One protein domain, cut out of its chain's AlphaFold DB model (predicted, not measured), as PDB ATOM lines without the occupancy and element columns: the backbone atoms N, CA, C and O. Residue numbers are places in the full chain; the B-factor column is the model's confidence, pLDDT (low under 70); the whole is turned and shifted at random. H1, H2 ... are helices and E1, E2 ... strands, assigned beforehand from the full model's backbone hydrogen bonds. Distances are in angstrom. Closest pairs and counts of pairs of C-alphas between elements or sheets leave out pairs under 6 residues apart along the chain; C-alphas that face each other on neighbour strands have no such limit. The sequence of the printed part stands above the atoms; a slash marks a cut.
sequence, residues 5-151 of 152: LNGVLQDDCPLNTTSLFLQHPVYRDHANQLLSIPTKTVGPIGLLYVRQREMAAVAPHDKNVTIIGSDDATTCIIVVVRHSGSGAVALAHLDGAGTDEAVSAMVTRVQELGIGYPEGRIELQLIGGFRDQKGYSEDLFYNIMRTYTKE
ATOM      1  N   LEU A   5     -22.899 -34.222   4.844       91.44
ATOM      2  CA  LEU A   5     -21.558 -34.105   5.407       91.44
ATOM      3  C   LEU A   5     -21.494 -32.899   6.340       91.44
ATOM      4  O   LEU A   5     -21.730 -31.767   5.928       91.44
ATOM      5  N   ASN A   6     -21.193 -33.136   7.618       87.69
ATOM      6  CA  ASN A   6     -21.156 -32.100   8.660       87.69
ATOM      7  C   ASN A   6     -22.420 -31.202   8.698       87.69
ATOM      8  O   ASN A   6     -22.329 -29.985   8.833       87.69
ATOM      9  N   GLY A   7     -23.604 -31.797   8.514       86.44
ATOM     10  CA  GLY A   7     -24.882 -31.072   8.474       86.44
ATOM     11  C   GLY A   7     -25.182 -30.348   7.155       86.44
ATOM     12  O   GLY A   7     -26.239 -29.736   7.036       86.44
ATOM     13  N   VAL A   8     -24.293 -30.433   6.162       89.31
ATOM     14  CA  VAL A   8     -24.467 -29.836   4.833       89.31
ATOM     15  C   VAL A   8     -24.906 -30.912   3.846       89.31
ATOM     16  O   VAL A   8     -24.217 -31.923   3.680       89.31
ATOM     17  N   LEU A   9     -26.048 -30.694   3.191       89.88
ATOM     18  CA  LEU A   9     -26.516 -31.538   2.089       89.88
ATOM     19  C   LEU A   9     -25.505 -31.486   0.942       89.88
ATOM     20  O   LEU A   9     -25.020 -30.410   0.599       89.88
ATOM     21  N   GLN A  10     -25.178 -32.647   0.388       88.81
ATOM     22  CA  GLN A  10     -24.255 -32.759  -0.731       88.81
ATOM     23  C   GLN A  10     -25.029 -32.998  -2.024       88.81
ATOM     24  O   GLN A  10     -25.846 -33.916  -2.085       88.81
ATOM     25  N   ASP A  11     -24.740 -32.192  -3.047       84.38
ATOM     26  CA  ASP A  11     -25.262 -32.406  -4.402       84.38
ATOM     27  C   ASP A  11     -24.543 -33.579  -5.087       84.38
ATOM     28  O   ASP A  11     -25.165 -34.385  -5.775       84.38
ATOM     29  N   ASP A  12     -23.235 -33.703  -4.836       84.69
ATOM     30  CA  ASP A  12     -22.365 -34.729  -5.399       84.69
ATOM     31  C   ASP A  12     -21.589 -35.474  -4.308       84.69
ATOM     32  O   ASP A  12     -21.217 -34.931  -3.265       84.69
ATOM     33  N   CYS A  13     -21.282 -36.741  -4.579       86.81
ATOM     34  CA  CYS A  13     -20.392 -37.539  -3.744       86.81
ATOM     35  C   CYS A  13     -18.930 -37.064  -3.890       86.81
ATOM     36  O   CYS A  13     -18.476 -36.837  -5.017       86.81
ATOM     37  N   PRO A  14     -18.136 -36.988  -2.801       89.44
ATOM     38  CA  PRO A  14     -16.707 -36.707  -2.903       89.44
ATOM     39  C   PRO A  14     -16.003 -37.752  -3.780       89.44
ATOM     40  O   PRO A  14     -16.171 -38.956  -3.595       89.44
ATOM     41  N   LEU A  15     -15.185 -37.286  -4.728       89.81
ATOM     42  CA  LEU A  15     -14.505 -38.147  -5.708       89.81
ATOM     43  C   LEU A  15     -13.408 -39.033  -5.101       89.81
ATOM     44  O   LEU A  15     -13.059 -40.052  -5.681       89.81
ATOM     45  N   ASN A  16     -12.809 -38.599  -3.991       93.62
ATOM     46  CA  ASN A  16     -11.736 -39.297  -3.286       93.62
ATOM     47  C   ASN A  16     -11.602 -38.748  -1.857       93.62
ATOM     48  O   ASN A  16     -12.151 -37.685  -1.526       93.62
ATOM     49  N   THR A  17     -10.835 -39.446  -1.017       93.81
ATOM     50  CA  THR A  17     -10.645 -39.058   0.391       93.81
ATOM     51  C   THR A  17      -9.952 -37.700   0.552       93.81
ATOM     52  O   THR A  17     -10.252 -36.949   1.481       93.81
ATOM     53  N   THR A  18      -9.072 -37.323  -0.384       94.00
ATOM     54  CA  THR A  18      -8.373 -36.028  -0.347       94.00
ATOM     55  C   THR A  18      -9.356 -34.867  -0.489       94.00
ATOM     56  O   THR A  18      -9.338 -33.943   0.323       94.00
ATOM     57  N   SER A  19     -10.258 -34.932  -1.470       93.19
ATOM     58  CA  SER A  19     -11.315 -33.936  -1.663       93.19
ATOM     59  C   SER A  19     -12.250 -33.865  -0.456       93.19
ATOM     60  O   SER A  19     -12.563 -32.761  -0.006       93.19
ATOM     61  N   LEU A  20     -12.626 -35.017   0.120       93.94
ATOM     62  CA  LEU A  20     -13.440 -35.075   1.338       93.94
ATOM     63  C   LEU A  20     -12.778 -34.307   2.490       93.94
ATOM     64  O   LEU A  20     -13.421 -33.470   3.116       93.94
ATOM     65  N   PHE A  21     -11.491 -34.542   2.760       94.75
ATOM     66  CA  PHE A  21     -10.794 -33.878   3.867       94.75
ATOM     67  C   PHE A  21     -10.493 -32.398   3.617       94.75
ATOM     68  O   PHE A  21     -10.370 -31.636   4.577       94.75
ATOM     69  N   LEU A  22     -10.358 -31.982   2.357       92.88
ATOM     70  CA  LEU A  22     -10.201 -30.571   2.007       92.88
ATOM     71  C   LEU A  22     -11.510 -29.797   2.207       92.88
ATOM     72  O   LEU A  22     -11.482 -28.698   2.756       92.88
ATOM     73  N   GLN A  23     -12.641 -30.374   1.796       91.69
ATOM     74  CA  GLN A  23     -13.963 -29.744   1.903       91.69
ATOM     75  C   GLN A  23     -14.543 -29.843   3.320       91.69
ATOM     76  O   GLN A  23     -15.179 -28.907   3.803       91.69
ATOM     77  N   HIS A  24     -14.274 -30.950   4.016       93.25
ATOM     78  CA  HIS A  24     -14.788 -31.238   5.352       93.25
ATOM     79  C   HIS A  24     -13.659 -31.684   6.303       93.25
ATOM     80  O   HIS A  24     -13.562 -32.863   6.662       93.25
ATOM     81  N   PRO A  25     -12.810 -30.747   6.775       94.50
ATOM     82  CA  PRO A  25     -11.647 -31.060   7.611       94.50
ATOM     83  C   PRO A  25     -11.959 -31.822   8.904       94.50
ATOM     84  O   PRO A  25     -11.112 -32.569   9.383       94.50
ATOM     85  N   VAL A  26     -13.181 -31.693   9.431       95.19
ATOM     86  CA  VAL A  26     -13.639 -32.398  10.640       95.19
ATOM     87  C   VAL A  26     -13.470 -33.921  10.544       95.19
ATOM     88  O   VAL A  26     -13.133 -34.567  11.532       95.19
ATOM     89  N   TYR A  27     -13.616 -34.510   9.351       95.12
ATOM     90  CA  TYR A  27     -13.436 -35.955   9.177       95.12
ATOM     91  C   TYR A  27     -11.978 -36.387   9.313       95.12
ATOM     92  O   TYR A  27     -11.716 -37.486   9.798       95.12
ATOM     93  N   ARG A  28     -11.021 -35.523   8.953       94.75
ATOM     94  CA  ARG A  28      -9.598 -35.774   9.209       94.75
ATOM     95  C   ARG A  28      -9.319 -35.763  10.711       94.75
ATOM     96  O   ARG A  28      -8.560 -36.594  11.197       94.75
ATOM     97  N   ASP A  29      -9.950 -34.853  11.449       95.50
ATOM     98  CA  ASP A  29      -9.772 -34.762  12.898       95.50
ATOM     99  C   ASP A  29     -10.373 -35.988  13.608       95.50
ATOM    100  O   ASP A  29      -9.719 -36.578  14.468       95.50
ATOM    101  N   HIS A  30     -11.554 -36.454  13.184       95.88
ATOM    102  CA  HIS A  30     -12.131 -37.721  13.653       95.88
ATOM    103  C   HIS A  30     -11.264 -38.936  13.288       95.88
ATOM    104  O   HIS A  30     -11.076 -39.824  14.120       95.88
ATOM    105  N   ALA A  31     -10.694 -38.973  12.080       96.44
ATOM    106  CA  ALA A  31      -9.772 -40.036  11.682       96.44
ATOM    107  C   ALA A  31      -8.517 -40.051  12.571       96.44
ATOM    108  O   ALA A  31      -8.124 -41.107  13.059       96.44
ATOM    109  N   ASN A  32      -7.936 -38.884  12.868       97.06
ATOM    110  CA  ASN A  32      -6.797 -38.767  13.783       97.06
ATOM    111  C   ASN A  32      -7.143 -39.236  15.205       97.06
ATOM    112  O   ASN A  32      -6.326 -39.892  15.849       97.06
ATOM    113  N   GLN A  33      -8.353 -38.937  15.688       97.50
ATOM    114  CA  GLN A  33      -8.829 -39.449  16.974       97.50
ATOM    115  C   GLN A  33      -8.921 -40.975  16.964       97.50
ATOM    116  O   GLN A  33      -8.388 -41.605  17.876       97.50
ATOM    117  N   LEU A  34      -9.510 -41.576  15.926       96.62
ATOM    118  CA  LEU A  34      -9.587 -43.034  15.790       96.62
ATOM    119  C   LEU A  34      -8.190 -43.676  15.752       96.62
ATOM    120  O   LEU A  34      -7.946 -44.638  16.474       96.62
ATOM    121  N   LEU A  35      -7.259 -43.104  14.982       97.06
ATOM    122  CA  LEU A  35      -5.873 -43.579  14.876       97.06
ATOM    123  C   LEU A  35      -5.082 -43.453  16.188       97.06
ATOM    124  O   LEU A  35      -4.107 -44.173  16.385       97.06
ATOM    125  N   SER A  36      -5.485 -42.551  17.087       97.81
ATOM    126  CA  SER A  36      -4.853 -42.396  18.404       97.81
ATOM    127  C   SER A  36      -5.297 -43.448  19.429       97.81
ATOM    128  O   SER A  36      -4.668 -43.583  20.481       97.81
ATOM    129  N   ILE A  37      -6.370 -44.194  19.144       97.56
ATOM    130  CA  ILE A  37      -6.886 -45.227  20.043       97.56
ATOM    131  C   ILE A  37      -5.975 -46.460  19.949       97.56
ATOM    132  O   ILE A  37      -5.819 -47.021  18.864       97.56
ATOM    133  N   PRO A  38      -5.387 -46.936  21.064       97.25
ATOM    134  CA  PRO A  38      -4.585 -48.152  21.046       97.25
ATOM    135  C   PRO A  38      -5.453 -49.360  20.693       97.25
ATOM    136  O   PRO A  38      -6.588 -49.488  21.169       97.25
ATOM    137  N   THR A  39      -4.902 -50.266  19.884       95.69
ATOM    138  CA  THR A  39      -5.584 -51.504  19.505       95.69
ATOM    139  C   THR A  39      -5.889 -52.351  20.740       95.69
ATOM    140  O   THR A  39      -5.134 -52.384  21.715       95.69
ATOM    141  N   LYS A  40      -7.039 -53.027  20.717       94.94
ATOM    142  CA  LYS A  40      -7.504 -53.884  21.810       94.94
ATOM    143  C   LYS A  40      -7.777 -55.275  21.275       94.94
ATOM    144  O   LYS A  40      -8.461 -55.424  20.268       94.94
ATOM    145  N   THR A  41      -7.306 -56.290  21.988       96.81
ATOM    146  CA  THR A  41      -7.732 -57.666  21.737       96.81
ATOM    147  C   THR A  41      -9.159 -57.838  22.240       96.81
ATOM    148  O   THR A  41      -9.428 -57.670  23.431       96.81
ATOM    149  N   VAL A  42     -10.076 -58.166  21.334       97.06
ATOM    150  CA  VAL A  42     -11.476 -58.447  21.663       97.06
ATOM    151  C   VAL A  42     -11.654 -59.958  21.801       97.06
ATOM    152  O   VAL A  42     -11.296 -60.716  20.905       97.06
ATOM    153  N   GLY A  43     -12.167 -60.405  22.950       97.00
ATOM    154  CA  GLY A  43     -12.471 -61.817  23.196       97.00
ATOM    155  C   GLY A  43     -13.762 -62.276  22.497       97.00
ATOM    156  O   GLY A  43     -14.544 -61.448  22.042       97.00
ATOM    157  N   PRO A  44     -14.034 -63.591  22.448       96.81
ATOM    158  CA  PRO A  44     -15.170 -64.141  21.700       96.81
ATOM    159  C   PRO A  44     -16.533 -63.924  22.375       96.81
ATOM    160  O   PRO A  44     -17.572 -64.103  21.745       96.81
ATOM    161  N   ILE A  45     -16.559 -63.584  23.667       97.75
ATOM    162  CA  ILE A  45     -17.806 -63.441  24.427       97.75
ATOM    163  C   ILE A  45     -18.573 -62.226  23.904       97.75
ATOM    164  O   ILE A  45     -18.101 -61.097  24.016       97.75
ATOM    165  N   GLY A  46     -19.763 -62.470  23.349       97.12
ATOM    166  CA  GLY A  46     -20.628 -61.425  22.804       97.12
ATOM    167  C   GLY A  46     -20.126 -60.798  21.500       97.12
ATOM    168  O   GLY A  46     -20.670 -59.775  21.084       97.12
ATOM    169  N   LEU A  47     -19.099 -61.376  20.864       98.31
ATOM    170  CA  LEU A  47     -18.548 -60.906  19.596       98.31
ATOM    171  C   LEU A  47     -19.250 -61.581  18.412       98.31
ATOM    172  O   LEU A  47     -19.186 -62.799  18.253       98.31
ATOM    173  N   LEU A  48     -19.826 -60.768  17.531       98.50
ATOM    174  CA  LEU A  48     -20.172 -61.153  16.170       98.50
ATOM    175  C   LEU A  48     -19.070 -60.669  15.224       98.50
ATOM    176  O   LEU A  48     -18.992 -59.486  14.887       98.50
ATOM    177  N   TYR A  49     -18.194 -61.591  14.831       98.56
ATOM    178  CA  TYR A  49     -17.116 -61.313  13.887       98.56
ATOM    179  C   TYR A  49     -17.617 -61.458  12.447       98.56
ATOM    180  O   TYR A  49     -18.148 -62.505  12.083       98.56
ATOM    181  N   VAL A  50     -17.435 -60.416  11.639       98.69
ATOM    182  CA  VAL A  50     -17.858 -60.345  10.235       98.69
ATOM    183  C   VAL A  50     -16.618 -60.449   9.359       98.69
ATOM    184  O   VAL A  50     -15.714 -59.617   9.470       98.69
ATOM    185  N   ARG A  51     -16.535 -61.460   8.494       98.44
ATOM    186  CA  ARG A  51     -15.396 -61.616   7.577       98.44
ATOM    187  C   ARG A  51     -15.569 -60.773   6.319       98.44
ATOM    188  O   ARG A  51     -16.640 -60.244   6.035       98.44
ATOM    189  N   GLN A  52     -14.499 -60.681   5.536       98.38
ATOM    190  CA  GLN A  52     -14.538 -60.116   4.190       98.38
ATOM    191  C   GLN A  52     -15.674 -60.748   3.364       98.38
ATOM    192  O   GLN A  52     -15.819 -61.972   3.347       98.38
ATOM    193  N   ARG A  53     -16.459 -59.906   2.676       97.75
ATOM    194  CA  ARG A  53     -17.691 -60.251   1.930       97.75
ATOM    195  C   ARG A  53     -18.865 -60.743   2.772       97.75
ATOM    196  O   ARG A  53     -19.851 -61.223   2.216       97.75
ATOM    197  N   GLU A  54     -18.796 -60.621   4.090       98.38
ATOM    198  CA  GLU A  54     -19.939 -60.848   4.966       98.38
ATOM    199  C   GLU A  54     -20.528 -59.503   5.416       98.38
ATOM    200  O   GLU A  54     -19.863 -58.461   5.438       98.38
ATOM    201  N   MET A  55     -21.809 -59.544   5.774       98.25
ATOM    202  CA  MET A  55     -22.537 -58.439   6.384       98.25
ATOM    203  C   MET A  55     -23.360 -58.991   7.539       98.25
ATOM    204  O   MET A  55     -23.959 -60.062   7.424       98.25
ATOM    205  N   ALA A  56     -23.402 -58.254   8.643       98.50
ATOM    206  CA  ALA A  56     -24.304 -58.544   9.742       98.50
ATOM    207  C   ALA A  56     -24.948 -57.265  10.273       98.50
ATOM    208  O   ALA A  56     -24.340 -56.197  10.258       98.50
ATOM    209  N   ALA A  57     -26.171 -57.400  10.778       98.38
ATOM    210  CA  ALA A  57     -26.903 -56.330  11.432       98.38
ATOM    211  C   ALA A  57     -27.441 -56.811  12.778       98.38
ATOM    212  O   ALA A  57     -27.930 -57.935  12.889       98.38
ATOM    213  N   VAL A  58     -27.340 -55.961  13.795       98.00
ATOM    214  CA  VAL A  58     -27.773 -56.249  15.163       98.00
ATOM    215  C   VAL A  58     -28.460 -55.033  15.766       98.00
ATOM    216  O   VAL A  58     -28.160 -53.885  15.430       98.00
ATOM    217  N   ALA A  59     -29.396 -55.284  16.675       96.31
ATOM    218  CA  ALA A  59     -30.047 -54.246  17.457       96.31
ATOM    219  C   ALA A  59     -29.538 -54.272  18.907       96.31
ATOM    220  O   ALA A  59     -29.154 -55.338  19.391       96.31
ATOM    221  N   PRO A  60     -29.592 -53.150  19.649       94.56
ATOM    222  CA  PRO A  60     -29.083 -53.097  21.024       94.56
ATOM    223  C   PRO A  60     -29.770 -54.046  22.012       94.56
ATOM    224  O   PRO A  60     -29.252 -54.277  23.099       94.56
ATOM    225  N   HIS A  61     -30.951 -54.563  21.665       91.69
ATOM    226  CA  HIS A  61     -31.705 -55.504  22.489       91.69
ATOM    227  C   HIS A  61     -31.341 -56.977  22.228       91.69
ATOM    228  O   HIS A  61     -31.911 -57.860  22.873       91.69
ATOM    229  N   ASP A  62     -30.413 -57.270  21.305       95.19
ATOM    230  CA  ASP A  62     -29.876 -58.622  21.151       95.19
ATOM    231  C   ASP A  62     -29.041 -58.991  22.385       95.19
ATOM    232  O   ASP A  62     -28.011 -58.393  22.684       95.19
ATOM    233  N   LYS A  63     -29.498 -60.004  23.124       96.12
ATOM    234  CA  LYS A  63     -28.852 -60.462  24.362       96.12
ATOM    235  C   LYS A  63     -27.553 -61.244  24.138       96.12
ATOM    236  O   LYS A  63     -26.853 -61.526  25.108       96.12
ATOM    237  N   ASN A  64     -27.274 -61.661  22.904       96.81
ATOM    238  CA  ASN A  64     -26.140 -62.519  22.569       96.81
ATOM    239  C   ASN A  64     -24.993 -61.744  21.914       96.81
ATOM    240  O   ASN A  64     -23.865 -62.233  21.940       96.81
ATOM    241  N   VAL A  65     -25.261 -60.570  21.333       98.00
ATOM    242  CA  VAL A  65     -24.256 -59.765  20.631       98.00
ATOM    243  C   VAL A  65     -24.082 -58.418  21.319       98.00
ATOM    244  O   VAL A  65     -24.970 -57.574  21.312       98.00
ATOM    245  N   THR A  66     -22.896 -58.200  21.880       96.88
ATOM    246  CA  THR A  66     -22.496 -56.933  22.509       96.88
ATOM    247  C   THR A  66     -21.466 -56.170  21.683       96.88
ATOM    248  O   THR A  66     -21.298 -54.967  21.870       96.88
ATOM    249  N   ILE A  67     -20.745 -56.861  20.795       97.56
ATOM    250  CA  ILE A  67     -19.721 -56.290  19.921       97.56
ATOM    251  C   ILE A  67     -19.907 -56.875  18.522       97.56
ATOM    252  O   ILE A  67     -19.992 -58.087  18.362       97.56
ATOM    253  N   ILE A  68     -19.921 -56.012  17.510       98.31
ATOM    254  CA  ILE A  68     -19.768 -56.397  16.107       98.31
ATOM    255  C   ILE A  68     -18.417 -55.875  15.624       98.31
ATOM    256  O   ILE A  68     -18.024 -54.763  15.981       98.31
ATOM    257  N   GLY A  69     -17.677 -56.675  14.862       98.06
ATOM    258  CA  GLY A  69     -16.334 -56.291  14.441       98.06
ATOM    259  C   GLY A  69     -15.841 -57.056  13.226       98.06
ATOM    260  O   GLY A  69     -16.389 -58.091  12.857       98.06
ATOM    261  N   SER A  70     -14.792 -56.524  12.618       98.50
ATOM    262  CA  SER A  70     -14.057 -57.129  11.513       98.50
ATOM    263  C   SER A  70     -12.590 -56.705  11.609       98.50
ATOM    264  O   SER A  70     -12.282 -55.750  12.324       98.50
ATOM    265  N   ASP A  71     -11.703 -57.413  10.923       97.56
ATOM    266  CA  ASP A  71     -10.259 -57.157  10.902       97.56
ATOM    267  C   ASP A  71      -9.679 -57.479   9.510       97.56
ATOM    268  O   ASP A  71     -10.427 -57.864   8.610       97.56
ATOM    269  N   ASP A  72      -8.367 -57.318   9.328       96.69
ATOM    270  CA  ASP A  72      -7.606 -57.600   8.096       96.69
ATOM    271  C   ASP A  72      -7.987 -56.719   6.885       96.69
ATOM    272  O   ASP A  72      -7.764 -57.071   5.721       96.69
ATOM    273  N   ALA A  73      -8.520 -55.522   7.147       96.12
ATOM    274  CA  ALA A  73      -8.856 -54.537   6.120       96.12
ATOM    275  C   ALA A  73      -7.596 -53.853   5.555       96.12
ATOM    276  O   ALA A  73      -7.212 -52.763   5.973       96.12
ATOM    277  N   THR A  74      -6.938 -54.513   4.597       95.88
ATOM    278  CA  THR A  74      -5.782 -53.956   3.871       95.88
ATOM    279  C   THR A  74      -6.233 -52.944   2.811       95.88
ATOM    280  O   THR A  74      -6.236 -51.748   3.074       95.88
ATOM    281  N   THR A  75      -6.655 -53.396   1.626       97.38
ATOM    282  CA  THR A  75      -7.288 -52.547   0.589       97.38
ATOM    283  C   THR A  75      -8.810 -52.487   0.711       97.38
ATOM    284  O   THR A  75      -9.465 -51.706   0.028       97.38
ATOM    285  N   CYS A  76      -9.379 -53.353   1.545       98.12
ATOM    286  CA  CYS A  76     -10.806 -53.446   1.807       98.12
ATOM    287  C   CYS A  76     -11.271 -52.312   2.732       98.12
ATOM    288  O   CYS A  76     -10.469 -51.728   3.465       98.12
ATOM    289  N   ILE A  77     -12.575 -52.042   2.739       98.56
ATOM    290  CA  ILE A  77     -13.198 -51.036   3.603       98.56
ATOM    291  C   ILE A  77     -14.263 -51.712   4.467       98.56
ATOM    292  O   ILE A  77     -15.208 -52.325   3.968       98.56
ATOM    293  N   ILE A  78     -14.114 -51.572   5.779       98.81
ATOM    294  CA  ILE A  78     -15.139 -51.896   6.764       98.81
ATOM    295  C   ILE A  78     -16.125 -50.730   6.799       98.81
ATOM    296  O   ILE A  78     -15.755 -49.584   7.066       98.81
ATOM    297  N   VAL A  79     -17.389 -51.033   6.530       98.62
ATOM    298  CA  VAL A  79     -18.488 -50.072   6.520       98.62
ATOM    299  C   VAL A  79     -19.380 -50.333   7.719       98.62
ATOM    300  O   VAL A  79     -19.780 -51.471   7.961       98.62
ATOM    301  N   VAL A  80     -19.719 -49.275   8.452       98.62
ATOM    302  CA  VAL A  80     -20.671 -49.318   9.564       98.62
ATOM    303  C   VAL A  80     -21.814 -48.354   9.275       98.62
ATOM    304  O   VAL A  80     -21.594 -47.163   9.058       98.62
ATOM    305  N   VAL A  81     -23.040 -48.873   9.306       98.12
ATOM    306  CA  VAL A  81     -24.282 -48.103   9.197       98.12
ATOM    307  C   VAL A  81     -25.012 -48.191  10.524       98.12
ATOM    308  O   VAL A  81     -25.236 -49.287  11.030       98.12
ATOM    309  N   ARG A  82     -25.406 -47.055  11.093       97.94
ATOM    310  CA  ARG A  82     -26.104 -47.000  12.383       97.94
ATOM    311  C   ARG A  82     -27.362 -46.150  12.284       97.94
ATOM    312  O   ARG A  82     -27.301 -45.028  11.799       97.94
ATOM    313  N   HIS A  83     -28.475 -46.640  12.821       97.62
ATOM    314  CA  HIS A  83     -29.634 -45.799  13.106       97.62
ATOM    315  C   HIS A  83     -29.474 -45.174  14.495       97.62
ATOM    316  O   HIS A  83     -29.435 -45.880  15.506       97.62
ATOM    317  N   SER A  84     -29.351 -43.850  14.568       96.88
ATOM    318  CA  SER A  84     -28.990 -43.168  15.816       96.88
ATOM    319  C   SER A  84     -30.077 -43.211  16.895       96.88
ATOM    320  O   SER A  84     -29.736 -43.176  18.075       96.88
ATOM    321  N   GLY A  85     -31.355 -43.344  16.519       96.81
ATOM    322  CA  GLY A  85     -32.468 -43.407  17.473       96.81
ATOM    323  C   GLY A  85     -32.684 -44.788  18.090       96.81
ATOM    324  O   GLY A  85     -32.818 -44.909  19.304       96.81
ATOM    325  N   SER A  86     -32.675 -45.842  17.268       96.81
ATOM    326  CA  SER A  86     -32.852 -47.228  17.739       96.81
ATOM    327  C   SER A  86     -31.551 -47.869  18.218       96.81
ATOM    328  O   SER A  86     -31.578 -48.867  18.931       96.81
ATOM    329  N   GLY A  87     -30.407 -47.331  17.788       97.19
ATOM    330  CA  GLY A  87     -29.089 -47.923  17.988       97.19
ATOM    331  C   GLY A  87     -28.822 -49.165  17.134       97.19
ATOM    332  O   GLY A  87     -27.780 -49.789  17.327       97.19
ATOM    333  N   ALA A  88     -29.723 -49.529  16.212       98.06
ATOM    334  CA  ALA A  88     -29.491 -50.613  15.263       98.06
ATOM    335  C   ALA A  88     -28.236 -50.331  14.431       98.06
ATOM    336  O   ALA A  88     -28.022 -49.199  13.988       98.06
ATOM    337  N   VAL A  89     -27.409 -51.353  14.229       98.50
ATOM    338  CA  VAL A  89     -26.137 -51.239  13.519       98.50
ATOM    339  C   VAL A  89     -25.990 -52.374  12.517       98.50
ATOM    340  O   VAL A  89     -26.283 -53.520  12.836       98.50
ATOM    341  N   ALA A  90     -25.513 -52.057  11.320       98.62
ATOM    342  CA  ALA A  90     -25.006 -53.018  10.357       98.62
ATOM    343  C   ALA A  90     -23.516 -52.777  10.120       98.62
ATOM    344  O   ALA A  90     -23.072 -51.631  10.053       98.62
ATOM    345  N   LEU A  91     -22.758 -53.860   9.978       98.81
ATOM    346  CA  LEU A  91     -21.348 -53.848   9.612       98.81
ATOM    347  C   LEU A  91     -21.141 -54.774   8.415       98.81
ATOM    348  O   LEU A  91     -21.603 -55.916   8.429       98.81
ATOM    349  N   ALA A  92     -20.425 -54.290   7.405       98.75
ATOM    350  CA  ALA A  92     -19.969 -55.092   6.276       98.75
ATOM    351  C   ALA A  92     -18.473 -54.883   6.044       98.75
ATOM    352  O   ALA A  92     -17.956 -53.783   6.238       98.75
ATOM    353  N   HIS A  93     -17.781 -55.930   5.603       98.75
ATOM    354  CA  HIS A  93     -16.387 -55.841   5.177       98.75
ATOM    355  C   HIS A  93     -16.332 -55.971   3.655       98.75
ATOM    356  O   HIS A  93     -16.391 -57.076   3.107       98.75
ATOM    357  N   LEU A  94     -16.214 -54.834   2.971       98.56
ATOM    358  CA  LEU A  94     -16.311 -54.742   1.519       98.56
ATOM    359  C   LEU A  94     -14.928 -54.774   0.873       98.56
ATOM    360  O   LEU A  94     -14.020 -54.064   1.292       98.56
ATOM    361  N   ASP A  95     -14.784 -55.574  -0.180       97.75
ATOM    362  CA  ASP A  95     -13.557 -55.692  -0.977       97.75
ATOM    363  C   ASP A  95     -13.752 -55.274  -2.445       97.75
ATOM    364  O   ASP A  95     -12.885 -55.507  -3.287       97.75
ATOM    365  N   GLY A  96     -14.906 -54.675  -2.751       96.75
ATOM    366  CA  GLY A  96     -15.328 -54.254  -4.088       96.75
ATOM    367  C   GLY A  96     -16.293 -55.208  -4.784       96.75
ATOM    368  O   GLY A  96     -16.999 -54.777  -5.696       96.75
ATOM    369  N   ALA A  97     -16.406 -56.465  -4.345       96.19
ATOM    370  CA  ALA A  97     -17.415 -57.380  -4.867       96.19
ATOM    371  C   ALA A  97     -18.767 -57.174  -4.164       96.19
ATOM    372  O   ALA A  97     -18.833 -57.163  -2.938       96.19
ATOM    373  N   GLY A  98     -19.847 -57.058  -4.944       95.38
ATOM    374  CA  GLY A  98     -21.214 -56.989  -4.413       95.38
ATOM    375  C   GLY A  98     -21.510 -55.736  -3.579       95.38
ATOM    376  O   GLY A  98     -22.244 -55.807  -2.595       95.38
ATOM    377  N   THR A  99     -20.872 -54.606  -3.911       96.12
ATOM    378  CA  THR A  99     -20.992 -53.358  -3.134       96.12
ATOM    379  C   THR A  99     -22.436 -52.855  -3.109       96.12
ATOM    380  O   THR A  99     -22.922 -52.479  -2.046       96.12
ATOM    381  N   ASP A 100     -23.133 -52.892  -4.247       95.75
ATOM    382  CA  ASP A 100     -24.512 -52.408  -4.355       95.75
ATOM    383  C   ASP A 100     -25.477 -53.252  -3.512       95.75
ATOM    384  O   ASP A 100     -26.255 -52.723  -2.716       95.75
ATOM    385  N   GLU A 101     -25.363 -54.579  -3.598       96.44
ATOM    386  CA  GLU A 101     -26.177 -55.508  -2.818       96.44
ATOM    387  C   GLU A 101     -25.909 -55.375  -1.316       96.44
ATOM    388  O   GLU A 101     -26.844 -55.417  -0.513       96.44
ATOM    389  N   ALA A 102     -24.643 -55.197  -0.924       97.00
ATOM    390  CA  ALA A 102     -24.280 -55.021   0.474       97.00
ATOM    391  C   ALA A 102     -24.837 -53.710   1.042       97.00
ATOM    392  O   ALA A 102     -25.425 -53.727   2.122       97.00
ATOM    393  N   VAL A 103     -24.707 -52.594   0.316       96.12
ATOM    394  CA  VAL A 103     -25.236 -51.290   0.744       96.12
ATOM    395  C   VAL A 103     -26.750 -51.351   0.925       96.12
ATOM    396  O   VAL A 103     -27.239 -51.006   2.006       96.12
ATOM    397  N   SER A 104     -27.475 -51.864  -0.072       96.38
ATOM    398  CA  SER A 104     -28.934 -51.965  -0.001       96.38
ATOM    399  C   SER A 104     -29.389 -52.871   1.146       96.38
ATOM    400  O   SER A 104     -30.275 -52.518   1.933       96.38
ATOM    401  N   ALA A 105     -28.708 -54.006   1.342       97.44
ATOM    402  CA  ALA A 105     -28.979 -54.893   2.466       97.44
ATOM    403  C   ALA A 105     -28.694 -54.226   3.824       97.44
ATOM    404  O   ALA A 105     -29.487 -54.383   4.752       97.44
ATOM    405  N   MET A 106     -27.603 -53.466   3.964       98.19
ATOM    406  CA  MET A 106     -27.283 -52.757   5.208       98.19
ATOM    407  C   MET A 106     -28.339 -51.705   5.555       98.19
ATOM    408  O   MET A 106     -28.791 -51.663   6.700       98.19
ATOM    409  N   VAL A 107     -28.745 -50.879   4.584       96.38
ATOM    410  CA  VAL A 107     -29.770 -49.840   4.789       96.38
ATOM    411  C   VAL A 107     -31.104 -50.478   5.162       96.38
ATOM    412  O   VAL A 107     -31.662 -50.139   6.207       96.38
ATOM    413  N   THR A 108     -31.545 -51.471   4.385       96.75
ATOM    414  CA  THR A 108     -32.793 -52.205   4.633       96.75
ATOM    415  C   THR A 108     -32.813 -52.792   6.044       96.75
ATOM    416  O   THR A 108     -33.751 -52.564   6.806       96.75
ATOM    417  N   ARG A 109     -31.748 -53.498   6.453       97.50
ATOM    418  CA  ARG A 109     -31.692 -54.135   7.778       97.50
ATOM    419  C   ARG A 109     -31.685 -53.136   8.922       97.50
ATOM    420  O   ARG A 109     -32.357 -53.358   9.927       97.50
ATOM    421  N   VAL A 110     -30.944 -52.040   8.793       97.06
ATOM    422  CA  VAL A 110     -30.902 -51.008   9.835       97.06
ATOM    423  C   VAL A 110     -32.260 -50.314   9.978       97.06
ATOM    424  O   VAL A 110     -32.676 -50.043  11.104       97.06
ATOM    425  N   GLN A 111     -32.975 -50.084   8.874       94.94
ATOM    426  CA  GLN A 111     -34.330 -49.531   8.891       94.94
ATOM    427  C   GLN A 111     -35.346 -50.505   9.503       94.94
ATOM    428  O   GLN A 111     -36.111 -50.105  10.378       94.94
ATOM    429  N   GLU A 112     -35.317 -51.787   9.119       96.06
ATOM    430  CA  GLU A 112     -36.174 -52.834   9.699       96.06
ATOM    431  C   GLU A 112     -35.991 -52.940  11.220       96.06
ATOM    432  O   GLU A 112     -36.962 -52.951  11.977       96.06
ATOM    433  N   LEU A 113     -34.739 -52.952  11.690       96.25
ATOM    434  CA  LEU A 113     -34.414 -52.970  13.121       96.25
ATOM    435  C   LEU A 113     -34.716 -51.633  13.823       96.25
ATOM    436  O   LEU A 113     -34.737 -51.568  15.053       96.25
ATOM    437  N   GLY A 114     -34.919 -50.562  13.058       95.00
ATOM    438  CA  GLY A 114     -35.310 -49.240  13.534       95.00
ATOM    439  C   GLY A 114     -36.820 -49.029  13.657       95.00
ATOM    440  O   GLY A 114     -37.229 -47.991  14.177       95.00
ATOM    441  N   ILE A 115     -37.656 -49.983  13.229       94.31
ATOM    442  CA  ILE A 115     -39.118 -49.861  13.321       94.31
ATOM    443  C   ILE A 115     -39.537 -49.585  14.774       94.31
ATOM    444  O   ILE A 115     -39.118 -50.266  15.709       94.31
ATOM    445  N   GLY A 116     -40.383 -48.568  14.959       92.25
ATOM    446  CA  GLY A 116     -40.841 -48.116  16.278       92.25
ATOM    447  C   GLY A 116     -39.984 -47.015  16.911       92.25
ATOM    448  O   GLY A 116     -40.360 -46.502  17.963       92.25
ATOM    449  N   TYR A 117     -38.890 -46.605  16.263       93.31
ATOM    450  CA  TYR A 117     -38.059 -45.471  16.671       93.31
ATOM    451  C   TYR A 117     -38.194 -44.345  15.635       93.31
ATOM    452  O   TYR A 117     -37.441 -44.325  14.666       93.31
ATOM    453  N   PRO A 118     -39.170 -43.428  15.798       87.06
ATOM    454  CA  PRO A 118     -39.439 -42.371  14.815       87.06
ATOM    455  C   PRO A 118     -38.361 -41.280  14.795       87.06
ATOM    456  O   PRO A 118     -38.234 -40.556  13.814       87.06
ATOM    457  N   GLU A 119     -37.600 -41.160  15.881       91.19
ATOM    458  CA  GLU A 119     -36.483 -40.232  16.016       91.19
ATOM    459  C   GLU A 119     -35.184 -40.872  15.513       91.19
ATOM    460  O   GLU A 119     -34.979 -42.079  15.653       91.19
ATOM    461  N   GLY A 120     -34.260 -40.049  15.019       91.69
ATOM    462  CA  GLY A 120     -32.921 -40.479  14.616       91.69
ATOM    463  C   GLY A 120     -32.635 -40.299  13.128       91.69
ATOM    464  O   GLY A 120     -33.388 -39.680  12.383       91.69
ATOM    465  N   ARG A 121     -31.467 -40.788  12.714       93.56
ATOM    466  CA  ARG A 121     -30.983 -40.750  11.330       93.56
ATOM    467  C   ARG A 121     -30.037 -41.912  11.073       93.56
ATOM    468  O   ARG A 121     -29.497 -42.494  12.016       93.56
ATOM    469  N   ILE A 122     -29.811 -42.201   9.799       94.94
ATOM    470  CA  ILE A 122     -28.772 -43.133   9.370       94.94
ATOM    471  C   ILE A 122     -27.423 -42.410   9.381       94.94
ATOM    472  O   ILE A 122     -27.271 -41.337   8.800       94.94
ATOM    473  N   GLU A 123     -26.450 -43.000  10.061       96.50
ATOM    474  CA  GLU A 123     -25.071 -42.536  10.153       96.50
ATOM    475  C   GLU A 123     -24.151 -43.573   9.509       96.50
ATOM    476  O   GLU A 123     -24.331 -44.775   9.708       96.50
ATOM    477  N   LEU A 124     -23.169 -43.100   8.742       96.44
ATOM    478  CA  LEU A 124     -22.271 -43.925   7.939       96.44
ATOM    479  C   LEU A 124     -20.819 -43.695   8.367       96.44
ATOM    480  O   LEU A 124     -20.389 -42.553   8.534       96.44
ATOM    481  N   GLN A 125     -20.062 -44.779   8.530       97.31
ATOM    482  CA  GLN A 125     -18.633 -44.758   8.846       97.31
ATOM    483  C   GLN A 125     -17.900 -45.726   7.914       97.31
ATOM    484  O   GLN A 125     -18.341 -46.860   7.730       97.31
ATOM    485  N   LEU A 126     -16.791 -45.276   7.328       97.56
ATOM    486  CA  LEU A 126     -15.927 -46.070   6.452       97.56
ATOM    487  C   LEU A 126     -14.530 -46.114   7.079       97.56
ATOM    488  O   LEU A 126     -13.959 -45.063   7.375       97.56
ATOM    489  N   ILE A 127     -13.997 -47.315   7.298       98.00
ATOM    490  CA  ILE A 127     -12.703 -47.543   7.945       98.00
ATOM    491  C   ILE A 127     -11.916 -48.581   7.144       98.00
ATOM    492  O   ILE A 127     -12.447 -49.633   6.806       98.00
ATOM    493  N   GLY A 128     -10.639 -48.316   6.882       97.19
ATOM    494  CA  GLY A 128      -9.759 -49.220   6.140       97.19
ATOM    495  C   GLY A 128      -9.289 -48.617   4.823       97.19
ATOM    496  O   GLY A 128      -9.528 -47.441   4.540       97.19
ATOM    497  N   GLY A 129      -8.592 -49.432   4.037       96.69
ATOM    498  CA  GLY A 129      -7.909 -48.983   2.836       96.69
ATOM    499  C   GLY A 129      -6.607 -48.238   3.141       96.69
ATOM    500  O   GLY A 129      -6.382 -47.688   4.222       96.69
ATOM    501  N   PHE A 130      -5.727 -48.197   2.149       95.69
ATOM    502  CA  PHE A 130      -4.540 -47.348   2.161       95.69
ATOM    503  C   PHE A 130      -4.271 -46.840   0.750       95.69
ATOM    504  O   PHE A 130      -4.904 -47.261  -0.214       95.69
ATOM    505  N   ARG A 131      -3.303 -45.936   0.595       94.31
ATOM    506  CA  ARG A 131      -2.891 -45.485  -0.736       94.31
ATOM    507  C   ARG A 131      -2.078 -46.572  -1.448       94.31
ATOM    508  O   ARG A 131      -0.848 -46.527  -1.467       94.31
ATOM    509  N   ASP A 132      -2.771 -47.555  -2.008       94.62
ATOM    510  CA  ASP A 132      -2.176 -48.632  -2.788       94.62
ATOM    511  C   ASP A 132      -1.807 -48.168  -4.209       94.62
ATOM    512  O   ASP A 132      -2.389 -47.234  -4.758       94.62
ATOM    513  N   GLN A 133      -0.811 -48.816  -4.820       95.38
ATOM    514  CA  GLN A 133      -0.276 -48.416  -6.133       95.38
ATOM    515  C   GLN A 133      -1.292 -48.539  -7.276       95.38
ATOM    516  O   GLN A 133      -1.098 -47.935  -8.329       95.38
ATOM    517  N   LYS A 134      -2.331 -49.355  -7.088       95.81
ATOM    518  CA  LYS A 134      -3.339 -49.645  -8.106       95.81
ATOM    519  C   LYS A 134      -4.588 -48.776  -7.948       95.81
ATOM    520  O   LYS A 134      -5.433 -48.818  -8.830       95.81
ATOM    521  N   GLY A 135      -4.674 -47.982  -6.878       95.81
ATOM    522  CA  GLY A 135      -5.806 -47.105  -6.588       95.81
ATOM    523  C   GLY A 135      -7.048 -47.829  -6.066       95.81
ATOM    524  O   GLY A 135      -8.092 -47.197  -5.945       95.81
ATOM    525  N   TYR A 136      -6.953 -49.117  -5.717       96.94
ATOM    526  CA  TYR A 136      -8.122 -49.929  -5.369       96.94
ATOM    527  C   TYR A 136      -8.901 -49.391  -4.174       96.94
ATOM    528  O   TYR A 136     -10.128 -49.407  -4.188       96.94
ATOM    529  N   SER A 137      -8.204 -48.908  -3.149       97.31
ATOM    530  CA  SER A 137      -8.854 -48.420  -1.931       97.31
ATOM    531  C   SER A 137      -9.654 -47.135  -2.190       97.31
ATOM    532  O   SER A 137     -10.733 -46.962  -1.630       97.31
ATOM    533  N   GLU A 138      -9.160 -46.251  -3.065       96.44
ATOM    534  CA  GLU A 138      -9.877 -45.028  -3.465       96.44
ATOM    535  C   GLU A 138     -11.054 -45.343  -4.394       96.44
ATOM    536  O   GLU A 138     -12.142 -44.802  -4.202       96.44
ATOM    537  N   ASP A 139     -10.877 -46.267  -5.344       97.06
ATOM    538  CA  ASP A 139     -11.968 -46.732  -6.206       97.06
ATOM    539  C   ASP A 139     -13.096 -47.363  -5.375       97.06
ATOM    540  O   ASP A 139     -14.278 -47.093  -5.599       97.06
ATOM    541  N   LEU A 140     -12.737 -48.180  -4.378       97.56
ATOM    542  CA  LEU A 140     -13.691 -48.790  -3.459       97.56
ATOM    543  C   LEU A 140     -14.410 -47.738  -2.606       97.56
ATOM    544  O   LEU A 140     -15.635 -47.777  -2.512       97.56
ATOM    545  N   PHE A 141     -13.678 -46.776  -2.033       97.31
ATOM    546  CA  PHE A 141     -14.262 -45.654  -1.294       97.31
ATOM    547  C   PHE A 141     -15.297 -44.904  -2.143       97.31
ATOM    548  O   PHE A 141     -16.434 -44.709  -1.704       97.31
ATOM    549  N   TYR A 142     -14.924 -44.527  -3.369       96.12
ATOM    550  CA  TYR A 142     -15.806 -43.801  -4.276       96.12
ATOM    551  C   TYR A 142     -17.056 -44.614  -4.621       96.12
ATOM    552  O   TYR A 142     -18.167 -44.085  -4.561       96.12
ATOM    553  N   ASN A 143     -16.895 -45.904  -4.933       96.00
ATOM    554  CA  ASN A 143     -18.020 -46.780  -5.250       96.00
ATOM    555  C   ASN A 143     -18.995 -46.893  -4.072       96.00
ATOM    556  O   ASN A 143     -20.188 -46.682  -4.268       96.00
ATOM    557  N   ILE A 144     -18.500 -47.120  -2.850       96.00
ATOM    558  CA  ILE A 144     -19.339 -47.192  -1.643       96.00
ATOM    559  C   ILE A 144     -20.120 -45.887  -1.449       96.00
ATOM    560  O   ILE A 144     -21.345 -45.904  -1.316       96.00
ATOM    561  N   MET A 145     -19.427 -44.745  -1.452       94.31
ATOM    562  CA  MET A 145     -20.050 -43.440  -1.211       94.31
ATOM    563  C   MET A 145     -21.094 -43.093  -2.281       94.31
ATOM    564  O   MET A 145     -22.186 -42.606  -1.969       94.31
ATOM    565  N   ARG A 146     -20.793 -43.397  -3.547       93.75
ATOM    566  CA  ARG A 146     -21.715 -43.204  -4.669       93.75
ATOM    567  C   ARG A 146     -22.961 -44.074  -4.533       93.75
ATOM    568  O   ARG A 146     -24.051 -43.583  -4.817       93.75
ATOM    569  N   THR A 147     -22.818 -45.332  -4.119       94.06
ATOM    570  CA  THR A 147     -23.955 -46.239  -3.934       94.06
ATOM    571  C   THR A 147     -24.865 -45.752  -2.806       94.06
ATOM    572  O   THR A 147     -26.058 -45.594  -3.042       94.06
ATOM    573  N   TYR A 148     -24.331 -45.363  -1.641       92.00
ATOM    574  CA  TYR A 148     -25.153 -44.785  -0.560       92.00
ATOM    575  C   TYR A 148     -25.879 -43.491  -0.951       92.00
ATOM    576  O   TYR A 148     -26.952 -43.207  -0.429       92.00
ATOM    577  N   THR A 149     -25.299 -42.700  -1.857       87.88
ATOM    578  CA  THR A 149     -25.928 -41.464  -2.358       87.88
ATOM    579  C   THR A 149     -27.089 -41.757  -3.319       87.88
ATOM    580  O   THR A 149     -27.955 -40.910  -3.513       87.88
ATOM    581  N   LYS A 150     -27.111 -42.945  -3.936       85.62
ATOM    582  CA  LYS A 150     -28.171 -43.384  -4.854       85.62
ATOM    583  C   LYS A 150     -29.237 -44.252  -4.199       85.62
ATOM    584  O   LYS A 150     -30.324 -44.342  -4.758       85.62
ATOM    585  N   GLU A 151     -28.911 -44.920  -3.094       80.00
ATOM    586  CA  GLU A 151     -29.868 -45.733  -2.343       80.00
ATOM    587  C   GLU A 151     -31.076 -44.869  -1.980       80.00
ATOM    588  O   GLU A 151     -30.868 -43.727  -1.580       80.00
TER     589      GLU A 151
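This is residues 5 to 151 of the 152 residues of an uncharacterized protein of Lutzomyia longipalpis (UniProt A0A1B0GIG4). A wall of four antiparallel strands has two long helices, H3 and H4, over one of its faces, while two shorter helices, H1 and H2, are set off from the sheet. A small ribbon of two parallel strands, E1 and E3, comes near the sheet through E3 and E5, and residues 35 to 41, from the last turn of H2 into its link to E1, stand free. The printed part has 147 residues, with four named helices and six named strands in the order H1 H2 E1 E2 E3 E4 E5 H3 E6 H4. The main sheet has the order E2, E5, E4, E6, and the class is mixed, helices and strands. The whole is compact, with a radius of gyration of the C-alphas of 15.4 A, and its outline is rounded, spanning 42 by 35 by 30 A.

Residues 5 to 16 hold no named element, and their C-alphas lie 14 to 21 A from the mean of all C-alphas. H1, residues 17 to 23, and H2, residues 26 to 36, only just touch, and only at the corner by their link, with 3 pairs of C-alphas within 8 A; the closest are those of Phe 21 and Arg 28, 5.8 A apart. Their lines stand at a steep tilt of 51 degrees, opposite ways. E1, residues 47 to 49, is near E2, residues 55 to 58, with 5 pairs of C-alphas within 10 A. E3, residues 67 to 69, is the parallel neighbour of E1, and N 48 and O 67 are within hydrogen-bond range at 2.8 A. E4, residues 77 to 83, and E5, residues 89 to 94, form a hairpin, with N 79 and O 92 at 2.8 A. The closest C-alphas of E3 and E5 are those of Ile 68 and Leu 91, 7.2 A apart. On the other side of E5 from E4 is E2, antiparallel, with N 58 and O 89 at 2.8 A. H3, residues 99 to 113, is on this sheet at a height of 7.9 A, over E5 and E4, and runs along the strands, at 9 degrees to E5 on the local plane; its closest C-alpha to E5 is that of Met 106, 5.6 A from that of Ala 90. E6, residues 122 to 128, is an edge strand antiparallel to E4, with N 78 and O 127 at 2.8 A. E5, H3 and E6 make a split strand-helix-strand unit, two strands that run the same way with E4 between them, and its crossover is right-handed. H4, residues 136 to 150, is on the same face of the sheet as H3, its height over the sheet is 9.2 A, and it lies over E4; H3 and H4 with the sheet E2 E5 E4 E6 are two layers, helices on one face of a sheet. H3 touches H4 with residues 99 to 103 alone, at a steep tilt of 48 degrees; the closest C-alphas, of Asp 100 and Thr 147, are 6.2 A apart. H1 and H4 are close but not clearly touching, with the C-alphas of Thr 17 and Glu 138 7.1 A apart. H2 is not on the sheet and is apart from H4. In H1, H2, H3 and H4 every O i to N i+4 pair is within hydrogen-bond range.

H1 begins at C-alpha 17, at (-10.645, -39.058, 0.391), and is 10.0 A long; H2 is 15.4 A. E1 is 5.9 A, E2 10.5 A and E3 6.4 A. E4 measures 19.7 A, from C-alpha 77 at (-13.198, -51.036, 3.603), and E5 15.9 A. H3 is 21.1 A, E6 20.2 A and H4 21.1 A, ending at C-alpha 150, at (-28.171, -43.384, -4.854).

The C-alphas farthest apart, of Gly 116 and Gln 133, are 46.3 A apart. The printed part has no cut, and no link is long. The mean pLDDT of the printed part is 95.5, and no printed residue is under 70.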